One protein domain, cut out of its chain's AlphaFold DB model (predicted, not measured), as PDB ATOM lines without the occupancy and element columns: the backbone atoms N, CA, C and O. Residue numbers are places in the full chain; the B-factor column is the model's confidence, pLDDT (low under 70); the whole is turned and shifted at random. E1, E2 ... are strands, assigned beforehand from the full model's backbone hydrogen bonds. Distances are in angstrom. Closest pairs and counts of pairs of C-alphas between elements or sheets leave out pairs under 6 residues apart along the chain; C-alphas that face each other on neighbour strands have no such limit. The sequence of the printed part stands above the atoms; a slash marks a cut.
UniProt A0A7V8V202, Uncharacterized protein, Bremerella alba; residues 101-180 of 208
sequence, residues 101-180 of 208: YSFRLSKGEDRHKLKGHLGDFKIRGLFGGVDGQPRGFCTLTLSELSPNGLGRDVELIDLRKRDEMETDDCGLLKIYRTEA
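What this domain is: This is residues 101 to 180 of the 208 residues of an uncharacterized protein of Bremerella alba (UniProt A0A7V8V202). Two small sheets lie partly face to face as a sandwich: a strongly twisted slab of four strands, E2 to E5, and a smaller sheet of E1, E7 and E6. The longest axis runs from the turn between E4 and E5, at Pro 147, to the end of E7, at Glu 179. The 80 printed residues hold no named helix and seven named strands, E1 to E7 in turn; the sheets, E2 - E3 - E4 - E5 and E1 - E7 - E6, are both antiparallel. The class is all strand, compact with a radius of gyration of the C-alphas of 12.4 A, in an elongated outline of 43 by 24 by 18 A.

How they stand to each other: E1, residues 101 to 105, is an edge strand, antiparallel to the inner strand E7, residues 171 to 179, at 160 degrees; N 104 and O 174 are 3.0 A apart, within hydrogen-bond range. E2, residues 117 to 123, and E3, residues 126 to 131, form a hairpin, with N 128 and O 121 at 2.8 A. E1 is near both E2 and E3, with 6 pairs of C-alphas within 10 A each. E3 and E4, residues 139 to 145, form a hairpin at 148 degrees, with N 129 and O 141 at 2.8 A. E4 and E5, residues 151 to 158, form another, with N 140 and O 157 at 2.9 A. E2 to E5 are a meander, each strand the antiparallel neighbour of the one before. E6, residues 164 to 167, forms a hairpin with E7, with N 165 and O 173 at 2.8 A. Between the sheets, the closest C-alphas of E2 and E6 are those of Ile 123 and Thr 167, 4.8 A. E5 and E7 are apart. The facing parts of the two sheets are 9.9 A centre to centre, with strands at 24 degrees.

Where its parts are: E1 begins at C-alpha 101 (68.388, -23.213, 124.990) and is 14.1 A long. E2 measures 16.3 A, E3 16.0 A and E4 19.5 A. E5 measures 19.8 A and bends by 60 degrees at residue 154. E6 is 9.8 A long. E7, 26.4 A, ends at C-alpha 179 (77.036, -25.544, 124.297).

The domain as a whole: The C-alphas of Pro 147 and Glu 179 are the two farthest apart, 43.0 A. The printed part has no cut. The link E1 to E2 is long, with 11 residues; within it, residues 109 to 110 are under 70 in pLDDT. The mean pLDDT of the printed part is 91.9.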
ATOM      1  N   TYR A 101      68.991 -24.536 124.997       95.12
ATOM      2  CA  TYR A 101      68.388 -23.213 124.990       95.12
ATOM      3  C   TYR A 101      67.723 -22.899 126.330       95.12
ATOM      4  O   TYR A 101      67.159 -23.756 127.009       95.12
ATOM      5  N   SER A 102      67.816 -21.636 126.728       95.31
ATOM      6  CA  SER A 102      67.036 -21.064 127.823       95.31
ATOM      7  C   SER A 102      66.580 -19.670 127.439       95.31
ATOM      8  O   SER A 102      67.176 -19.041 126.570       95.31
ATOM      9  N   PHE A 103      65.543 -19.160 128.078       94.75
ATOM     10  CA  PHE A 103      64.965 -17.871 127.721       94.75
ATOM     11  C   PHE A 103      64.495 -17.106 128.956       94.75
ATOM     12  O   PHE A 103      64.424 -17.657 130.057       94.75
ATOM     13  N   ARG A 104      64.250 -15.806 128.793       94.69
ATOM     14  CA  ARG A 104      63.808 -14.911 129.871       94.69
ATOM     15  C   ARG A 104      63.073 -13.698 129.311       94.69
ATOM     16  O   ARG A 104      63.560 -13.103 128.352       94.69
ATOM     17  N   LEU A 105      62.011 -13.258 129.986       94.06
ATOM     18  CA  LEU A 105      61.388 -11.956 129.745       94.06
ATOM     19  C   LEU A 105      62.071 -10.845 130.553       94.06
ATOM     20  O   LEU A 105      62.488 -11.021 131.699       94.06
ATOM     21  N   SER A 106      62.220  -9.673 129.940       91.25
ATOM     22  CA  SER A 106      62.871  -8.521 130.575       91.25
ATOM     23  C   SER A 106      62.014  -7.843 131.651       91.25
ATOM     24  O   SER A 106      62.554  -7.174 132.535       91.25
ATOM     25  N   LYS A 107      60.689  -8.005 131.577       85.50
ATOM     26  CA  LYS A 107      59.687  -7.512 132.529       85.50
ATOM     27  C   LYS A 107      58.710  -8.650 132.859       85.50
ATOM     28  O   LYS A 107      58.679  -9.647 132.151       85.50
ATOM     29  N   GLY A 108      57.938  -8.491 133.934       75.56
ATOM     30  CA  GLY A 108      57.019  -9.518 134.449       75.56
ATOM     31  C   GLY A 108      57.521 -10.204 135.724       75.56
ATOM     32  O   GLY A 108      58.523  -9.767 136.308       75.56
ATOM     33  N   GLU A 109      56.790 -11.233 136.160       68.56
ATOM     34  CA  GLU A 109      57.115 -12.068 137.329       68.56
ATOM     35  C   GLU A 109      58.244 -13.064 137.007       68.56
ATOM     36  O   GLU A 109      59.192 -13.203 137.783       68.56
ATOM     37  N   ASP A 110      58.246 -13.631 135.798       67.00
ATOM     38  CA  ASP A 110      59.238 -14.613 135.343       67.00
ATOM     39  C   ASP A 110      60.516 -13.976 134.772       67.00
ATOM     40  O   ASP A 110      60.845 -14.053 133.585       67.00
ATOM     41  N   ARG A 111      61.295 -13.346 135.659       73.75
ATOM     42  CA  ARG A 111      62.592 -12.718 135.319       73.75
ATOM     43  C   ARG A 111      63.785 -13.668 135.400       73.75
ATOM     44  O   ARG A 111      64.933 -13.235 135.251       73.75
ATOM     45  N   HIS A 112      63.564 -14.944 135.678       80.44
ATOM     46  CA  HIS A 112      64.633 -15.936 135.742       80.44
ATOM     47  C   HIS A 112      64.827 -16.617 134.384       80.44
ATOM     48  O   HIS A 112      63.946 -16.594 133.532       80.44
ATOM     49  N   LYS A 113      66.018 -17.183 134.149       85.62
ATOM     50  CA  LYS A 113      66.253 -17.994 132.948       85.62
ATOM     51  C   LYS A 113      65.497 -19.313 133.086       85.62
ATOM     52  O   LYS A 113      65.753 -20.055 134.033       85.62
ATOM     53  N   LEU A 114      64.628 -19.611 132.130       88.06
ATOM     54  CA  LEU A 114      63.827 -20.831 132.070       88.06
ATOM     55  C   LEU A 114      64.315 -21.733 130.929       88.06
ATOM     56  O   LEU A 114      64.797 -21.243 129.913       88.06
ATOM     57  N   LYS A 115      64.217 -23.056 131.111       85.50
ATOM     58  CA  LYS A 115      64.550 -24.092 130.104       85.50
ATOM     59  C   LYS A 115      63.329 -24.914 129.650       85.50
ATOM     60  O   LYS A 115      63.470 -25.810 128.824       85.50
ATOM     61  N   GLY A 116      62.175 -24.679 130.271       88.75
ATOM     62  CA  GLY A 116      60.935 -25.424 130.048       88.75
ATOM     63  C   GLY A 116      59.969 -24.625 129.186       88.75
ATOM     64  O   GLY A 116      60.341 -24.189 128.101       88.75
ATOM     65  N   HIS A 117      58.768 -24.397 129.711       91.56
ATOM     66  CA  HIS A 117      57.727 -23.612 129.058       91.56
ATOM     67  C   HIS A 117      57.545 -22.252 129.740       91.56
ATOM     68  O   HIS A 117      57.771 -22.126 130.945       91.56
ATOM     69  N   LEU A 118      57.118 -21.253 128.974       92.00
ATOM     70  CA  LEU A 118      56.674 -19.945 129.463       92.00
ATOM     71  C   LEU A 118      55.545 -19.442 128.576       92.00
ATOM     72  O   LEU A 118      55.674 -19.486 127.358       92.00
ATOM     73  N   GLY A 119      54.468 -18.952 129.177       90.44
ATOM     74  CA  GLY A 119      53.308 -18.420 128.465       90.44
ATOM     75  C   GLY A 119      52.908 -17.034 128.957       90.44
ATOM     76  O   GLY A 119      53.681 -16.364 129.640       90.44
ATOM     77  N   ASP A 120      51.683 -16.641 128.617       86.19
ATOM     78  CA  ASP A 120      50.980 -15.476 129.170       86.19
ATOM     79  C   ASP A 120      51.610 -14.100 128.879       86.19
ATOM     80  O   ASP A 120      51.465 -13.159 129.657       86.19
ATOM     81  N   PHE A 121      52.250 -13.945 127.718       93.81
ATOM     82  CA  PHE A 121      52.669 -12.644 127.178       93.81
ATOM     83  C   PHE A 121      52.130 -12.446 125.760       93.81
ATOM     84  O   PHE A 121      51.708 -13.404 125.103       93.81
ATOM     85  N   LYS A 122      52.146 -11.204 125.269       95.50
ATOM     86  CA  LYS A 122      51.654 -10.884 123.923       95.50
ATOM     87  C   LYS A 122      52.749 -10.482 122.954       95.50
ATOM     88  O   LYS A 122      53.700  -9.797 123.319       95.50
ATOM     89  N   ILE A 123      52.599 -10.892 121.700       96.06
ATOM     90  CA  ILE A 123      53.420 -10.438 120.574       96.06
ATOM     91  C   ILE A 123      52.485 -10.136 119.412       96.06
ATOM     92  O   ILE A 123      51.819 -11.041 118.903       96.06
ATOM     93  N   ARG A 124      52.467  -8.880 118.951       95.75
ATOM     94  CA  ARG A 124      51.611  -8.441 117.834       95.75
ATOM     95  C   ARG A 124      50.127  -8.756 118.089       95.75
ATOM     96  O   ARG A 124      49.401  -9.142 117.177       95.75
ATOM     97  N   GLY A 125      49.686  -8.626 119.338       94.94
ATOM     98  CA  GLY A 125      48.322  -8.902 119.788       94.94
ATOM     99  C   GLY A 125      47.971 -10.382 119.992       94.94
ATOM    100  O   GLY A 125      46.873 -10.656 120.475       94.94
ATOM    101  N   LEU A 126      48.870 -11.321 119.673       96.38
ATOM    102  CA  LEU A 126      48.679 -12.768 119.846       96.38
ATOM    103  C   LEU A 126      49.286 -13.259 121.164       96.38
ATOM    104  O   LEU A 126      50.273 -12.691 121.630       96.38
ATOM    105  N   PHE A 127      48.738 -14.332 121.737       95.19
ATOM    106  CA  PHE A 127      49.288 -14.969 122.937       95.19
ATOM    107  C   PHE A 127      50.508 -15.815 122.579       95.19
ATOM    108  O   PHE A 127      50.417 -16.708 121.735       95.19
ATOM    109  N   GLY A 128      51.641 -15.531 123.217       95.38
ATOM    110  CA  GLY A 128      52.893 -16.249 123.022       95.38
ATOM    111  C   GLY A 128      53.118 -17.345 124.058       95.38
ATOM    112  O   GLY A 128      52.941 -17.126 125.255       95.38
ATOM    113  N   GLY A 129      53.554 -18.513 123.589       95.00
ATOM    114  CA  GLY A 129      54.074 -19.607 124.403       95.00
ATOM    115  C   GLY A 129      55.455 -20.028 123.912       95.00
ATOM    116  O   GLY A 129      55.603 -20.425 122.760       95.00
ATOM    117  N   VAL A 130      56.471 -19.930 124.766       96.00
ATOM    118  CA  VAL A 130      57.829 -20.411 124.494       96.00
ATOM    119  C   VAL A 130      57.992 -21.821 125.036       96.00
ATOM    120  O   VAL A 130      57.628 -22.092 126.179       96.00
ATOM    121  N   ASP A 131      58.609 -22.689 124.244       94.25
ATOM    122  CA  ASP A 131      58.990 -24.040 124.635       94.25
ATOM    123  C   ASP A 131      60.473 -24.289 124.327       94.25
ATOM    124  O   ASP A 131      60.918 -24.141 123.186       94.25
ATOM    125  N   GLY A 132      61.249 -24.626 125.358       91.50
ATOM    126  CA  GLY A 132      62.658 -25.020 125.267       91.50
ATOM    127  C   GLY A 132      62.887 -26.534 125.218       91.50
ATOM    128  O   GLY A 132      64.027 -26.974 125.383       91.50
ATOM    129  N   GLN A 133      61.825 -27.333 125.080       89.25
ATOM    130  CA  GLN A 133      61.887 -28.786 124.978       89.25
ATOM    131  C   GLN A 133      61.517 -29.289 123.568       89.25
ATOM    132  O   GLN A 133      60.701 -28.683 122.876       89.25
ATOM    133  N   PRO A 134      62.107 -30.419 123.133       89.38
ATOM    134  CA  PRO A 134      63.240 -31.100 123.760       89.38
ATOM    135  C   PRO A 134      64.531 -30.268 123.668       89.38
ATOM    136  O   PRO A 134      64.627 -29.305 122.908       89.38
ATOM    137  N   ARG A 135      65.548 -30.646 124.451       90.44
ATOM    138  CA  ARG A 135      66.890 -30.039 124.372       90.44
ATOM    139  C   ARG A 135      67.398 -30.028 122.923       90.44
ATOM    140  O   ARG A 135      67.208 -30.999 122.201       90.44
ATOM    141  N   GLY A 136      68.039 -28.937 122.506       91.62
ATOM    142  CA  GLY A 136      68.366 -28.684 121.095       91.62
ATOM    143  C   GLY A 136      67.310 -27.870 120.338       91.62
ATOM    144  O   GLY A 136      67.593 -27.389 119.240       91.62
ATOM    145  N   PHE A 137      66.124 -27.661 120.924       94.00
ATOM    146  CA  PHE A 137      65.056 -26.834 120.363       94.00
ATOM    147  C   PHE A 137      64.694 -25.650 121.259       94.00
ATOM    148  O   PHE A 137      64.870 -25.666 122.475       94.00
ATOM    149  N   CYS A 138      64.208 -24.588 120.620       95.81
ATOM    150  CA  CYS A 138      63.553 -23.473 121.283       95.81
ATOM    151  C   CYS A 138      62.552 -22.869 120.308       95.81
ATOM    152  O   CYS A 138      62.936 -22.413 119.228       95.81
ATOM    153  N   THR A 139      61.276 -22.904 120.663       96.31
ATOM    154  CA  THR A 139      60.184 -22.491 119.784       96.31
ATOM    155  C   THR A 139      59.266 -21.506 120.477       96.31
ATOM    156  O   THR A 139      59.179 -21.488 121.701       96.31
ATOM    157  N   LEU A 140      58.614 -20.667 119.683       96.62
ATOM    158  CA  LEU A 140      57.551 -19.776 120.116       96.62
ATOM    159  C   LEU A 140      56.307 -20.089 119.298       96.62
ATOM    160  O   LEU A 140      56.315 -19.920 118.081       96.62
ATOM    161  N   THR A 141      55.245 -20.491 119.974       96.25
ATOM    162  CA  THR A 141      53.914 -20.618 119.393       96.25
ATOM    163  C   THR A 141      53.140 -19.337 119.668       96.25
ATOM    164  O   THR A 141      53.042 -18.900 120.814       96.25
ATOM    165  N   LEU A 142      52.595 -18.724 118.621       96.50
ATOM    166  CA  LEU A 142      51.644 -17.624 118.732       96.50
ATOM    167  C   LEU A 142      50.241 -18.157 118.490       96.50
ATOM    168  O   LEU A 142      49.999 -18.833 117.489       96.50
ATOM    169  N   SER A 143      49.321 -17.825 119.386       95.88
ATOM    170  CA  SER A 143      47.946 -18.305 119.356       95.88
ATOM    171  C   SER A 143      46.930 -17.169 119.471       95.88
ATOM    172  O   SER A 143      47.182 -16.122 120.078       95.88
ATOM    173  N   GLU A 144      45.766 -17.376 118.866       95.00
ATOM    174  CA  GLU A 144      44.591 -16.516 119.004       95.00
ATOM    175  C   GLU A 144      43.511 -17.225 119.828       95.00
ATOM    176  O   GLU A 144      43.376 -18.449 119.783       95.00
ATOM    177  N   LEU A 145      42.710 -16.460 120.573       90.38
ATOM    178  CA  LEU A 145      41.510 -17.002 121.207       90.38
ATOM    179  C   LEU A 145      40.392 -17.070 120.169       90.38
ATOM    180  O   LEU A 145      39.926 -16.045 119.668       90.38
ATOM    181  N   SER A 146      39.939 -18.282 119.871       85.31
ATOM    182  CA  SER A 146      38.767 -18.492 119.026       85.31
ATOM    183  C   SER A 146      37.487 -18.030 119.743       85.31
ATOM    184  O   SER A 146      37.448 -17.994 120.976       85.31
ATOM    185  N   PRO A 147      36.388 -17.741 119.017       85.75
ATOM    186  CA  PRO A 147      35.121 -17.299 119.619       85.75
ATOM    187  C   PRO A 147      34.523 -18.265 120.657       85.75
ATOM    188  O   PRO A 147      33.721 -17.859 121.491       85.75
ATOM    189  N   ASN A 148      34.903 -19.543 120.610       88.69
ATOM    190  CA  ASN A 148      34.509 -20.577 121.572       88.69
ATOM    191  C   ASN A 148      35.433 -20.658 122.807       88.69
ATOM    192  O   ASN A 148      35.283 -21.574 123.611       88.69
ATOM    193  N   GLY A 149      36.395 -19.742 122.946       82.88
ATOM    194  CA  GLY A 149      37.363 -19.704 124.042       82.88
ATOM    195  C   GLY A 149      38.542 -20.670 123.895       82.88
ATOM    196  O   GLY A 149      39.391 -20.707 124.780       82.88
ATOM    197  N   LEU A 150      38.625 -21.440 122.804       85.62
ATOM    198  CA  LEU A 150      39.763 -22.325 122.552       85.62
ATOM    199  C   LEU A 150      40.908 -21.555 121.886       85.62
ATOM    200  O   LEU A 150      40.699 -20.831 120.911       85.62
ATOM    201  N   GLY A 151      42.123 -21.735 122.401       85.81
ATOM    202  CA  GLY A 151      43.333 -21.253 121.745       85.81
ATOM    203  C   GLY A 151      43.539 -21.969 120.411       85.81
ATOM    204  O   GLY A 151      43.377 -23.187 120.323       85.81
ATOM    205  N   ARG A 152      43.874 -21.212 119.371       91.31
ATOM    206  CA  ARG A 152      44.267 -21.736 118.065       91.31
ATOM    207  C   ARG A 152      45.669 -21.255 117.744       91.31
ATOM    208  O   ARG A 152      45.897 -20.050 117.699       91.31
ATOM    209  N   ASP A 153      46.567 -22.190 117.460       93.06
ATOM    210  CA  ASP A 153      47.913 -21.869 116.994       93.06
ATOM    211  C   ASP A 153      47.846 -21.217 115.608       93.06
ATOM    212  O   ASP A 153      47.234 -21.742 114.672       93.06
ATOM    213  N   VAL A 154      48.463 -20.046 115.499       94.25
ATOM    214  CA  VAL A 154      48.517 -19.220 114.288       94.25
ATOM    215  C   VAL A 154      49.894 -19.313 113.644       94.25
ATOM    216  O   VAL A 154      50.004 -19.398 112.422       94.25
ATOM    217  N   GLU A 155      50.951 -19.304 114.456       94.94
ATOM    218  CA  GLU A 155      52.328 -19.269 113.970       94.94
ATOM    219  C   GLU A 155      53.256 -20.041 114.912       94.94
ATOM    220  O   GLU A 155      53.134 -19.937 116.131       94.94
ATOM    221  N   LEU A 156      54.211 -20.776 114.338       94.75
ATOM    222  CA  LEU A 156      55.324 -21.384 115.062       94.75
ATOM    223  C   LEU A 156      56.632 -20.751 114.586       94.75
ATOM    224  O   LEU A 156      56.963 -20.794 113.401       94.75
ATOM    225  N   ILE A 157      57.394 -20.191 115.519       95.81
ATOM    226  CA  ILE A 157      58.650 -19.497 115.253       95.81
ATOM    227  C   ILE A 157      59.805 -20.291 115.865       95.81
ATOM    228  O   ILE A 157      59.804 -20.611 117.052       95.81
ATOM    229  N   ASP A 158      60.830 -20.565 115.057       96.06
ATOM    230  CA  ASP A 158      62.095 -21.143 115.518       96.06
ATOM    231  C   ASP A 158      62.958 -20.060 116.189       96.06
ATOM    232  O   ASP A 158      63.605 -19.242 115.523       96.06
ATOM    233  N   LEU A 159      62.964 -20.046 117.523       96.69
ATOM    234  CA  LEU A 159      63.708 -19.067 118.315       96.69
ATOM    235  C   LEU A 159      65.210 -19.344 118.349       96.69
ATOM    236  O   LEU A 159      65.973 -18.459 118.721       96.69
ATOM    237  N   ARG A 160      65.678 -20.512 117.894       95.69
ATOM    238  CA  ARG A 160      67.119 -20.811 117.800       95.69
ATOM    239  C   ARG A 160      67.857 -19.873 116.848       95.69
ATOM    240  O   ARG A 160      69.068 -19.705 116.952       95.69
ATOM    241  N   LYS A 161      67.114 -19.268 115.920       95.56
ATOM    242  CA  LYS A 161      67.595 -18.338 114.891       95.56
ATOM    243  C   LYS A 161      67.470 -16.871 115.319       95.56
ATOM    244  O   LYS A 161      67.645 -15.976 114.494       95.56
ATOM    245  N   ARG A 162      67.117 -16.614 116.581       95.62
ATOM    246  CA  ARG A 162      66.899 -15.280 117.147       95.62
ATOM    247  C   ARG A 162      67.630 -15.171 118.481       95.62
ATOM    248  O   ARG A 162      67.706 -16.137 119.231       95.62
ATOM    249  N   ASP A 163      68.122 -13.980 118.791       94.38
ATOM    250  CA  ASP A 163      68.741 -13.715 120.095       94.38
ATOM    251  C   ASP A 163      67.760 -13.028 121.050       94.38
ATOM    252  O   ASP A 163      67.781 -13.262 122.258       94.38
ATOM    253  N   GLU A 164      66.848 -12.221 120.507       96.06
ATOM    254  CA  GLU A 164      65.754 -11.616 121.255       96.06
ATOM    255  C   GLU A 164      64.541 -11.297 120.370       96.06
ATOM    256  O   GLU A 164      64.623 -11.308 119.138       96.06
ATOM    257  N   MET A 165      63.405 -11.043 121.017       95.94
ATOM    258  CA  MET A 165      62.141 -10.661 120.396       95.94
ATOM    259  C   MET A 165      61.387  -9.682 121.297       95.94
ATOM    260  O   MET A 165      61.349  -9.858 122.513       95.94
ATOM    261  N   GLU A 166      60.791  -8.646 120.712       96.56
ATOM    262  CA  GLU A 166      59.959  -7.695 121.450       96.56
ATOM    263  C   GLU A 166      58.560  -8.270 121.702       96.56
ATOM    264  O   GLU A 166      57.974  -8.923 120.837       96.56
ATOM    265  N   THR A 167      58.054  -8.032 122.909       96.12
ATOM    266  CA  THR A 167      56.708  -8.386 123.367       96.12
ATOM    267  C   THR A 167      55.932  -7.114 123.678       96.12
ATOM    268  O   THR A 167      56.514  -6.097 124.062       96.12
ATOM    269  N   ASP A 168      54.616  -7.183 123.541       96.12
ATOM    270  CA  ASP A 168      53.725  -6.037 123.689       96.12
ATOM    271  C   ASP A 168      53.624  -5.586 125.160       96.12
ATOM    272  O   ASP A 168      53.423  -4.404 125.439       96.12
ATOM    273  N   ASP A 169      53.768  -6.517 126.112       93.81
ATOM    274  CA  ASP A 169      53.496  -6.298 127.540       93.81
ATOM    275  C   ASP A 169      54.649  -6.680 128.489       93.81
ATOM    276  O   ASP A 169      54.726  -6.158 129.606       93.81
ATOM    277  N   CYS A 170      55.605  -7.500 128.047       92.19
ATOM    278  CA  CYS A 170      56.681  -8.047 128.888       92.19
ATOM    279  C   CYS A 170      58.102  -7.581 128.485       92.19
ATOM    280  O   CYS A 170      59.125  -8.063 128.994       92.19
ATOM    281  N   GLY A 171      58.199  -6.578 127.605       93.75
ATOM    282  CA  GLY A 171      59.465  -6.066 127.071       93.75
ATOM    283  C   GLY A 171      60.150  -7.068 126.135       93.75
ATOM    284  O   GLY A 171      59.516  -7.594 125.236       93.75
ATOM    285  N   LEU A 172      61.446  -7.332 126.306       95.50
ATOM    286  CA  LEU A 172      62.199  -8.261 125.457       95.50
ATOM    287  C   LEU A 172      62.169  -9.696 125.997       95.50
ATOM    288  O   LEU A 172      62.563  -9.936 127.142       95.50
ATOM    289  N   LEU A 173      61.805 -10.646 125.142       96.06
ATOM    290  CA  LEU A 173      62.111 -12.065 125.281       96.06
ATOM    291  C   LEU A 173      63.544 -12.303 124.797       96.06
ATOM    292  O   LEU A 173      63.831 -12.108 123.622       96.06
ATOM    293  N   LYS A 174      64.446 -12.723 125.685       96.56
ATOM    294  CA  LYS A 174      65.855 -13.006 125.362       96.56
ATOM    295  C   LYS A 174      66.122 -14.498 125.342       96.56
ATOM    296  O   LYS A 174      65.720 -15.190 126.277       96.56
ATOM    297  N   ILE A 175      66.857 -14.958 124.335       97.19
ATOM    298  CA  ILE A 175      67.247 -16.353 124.135       97.19
ATOM    299  C   ILE A 175      68.728 -16.507 124.486       97.19
ATOM    300  O   ILE A 175      69.580 -15.710 124.103       97.19
ATOM    301  N   TYR A 176      69.043 -17.541 125.251       96.25
ATOM    302  CA  TYR A 176      70.386 -17.876 125.700       96.25
ATOM    303  C   TYR A 176      70.733 -19.279 125.236       96.25
ATOM    304  O   TYR A 176      69.917 -20.194 125.348       96.25
ATOM    305  N   ARG A 177      71.975 -19.449 124.792       95.81
ATOM    306  CA  ARG A 177      72.514 -20.724 124.322       95.81
ATOM    307  C   ARG A 177      73.594 -21.200 125.281       95.81
ATOM    308  O   ARG A 177      74.323 -20.398 125.864       95.81
ATOM    309  N   THR A 178      73.674 -22.501 125.489       95.38
ATOM    310  CA  THR A 178      74.761 -23.154 126.222       95.38
ATOM    311  C   THR A 178      75.206 -24.339 125.394       95.38
ATOM    312  O   THR A 178      74.355 -25.116 124.982       95.38
ATOM    313  N   GLU A 179      76.502 -24.440 125.101       95.62
ATOM    314  CA  GLU A 179      77.036 -25.544 124.297       95.62
ATOM    315  C   GLU A 179      76.632 -26.892 124.896       95.62
ATOM    316  O   GLU A 179      76.629 -27.078 126.117       95.62
ATOM    317  N   ALA A 180      76.259 -27.812 124.018       92.25
ATOM    318  CA  ALA A 180      75.804 -29.140 124.365       92.25
ATOM    319  C   ALA A 180      76.304 -30.153 123.333       92.25
ATOM    320  O   ALA A 180      76.495 -29.843 122.158       92.25
TER     321      ALA A 180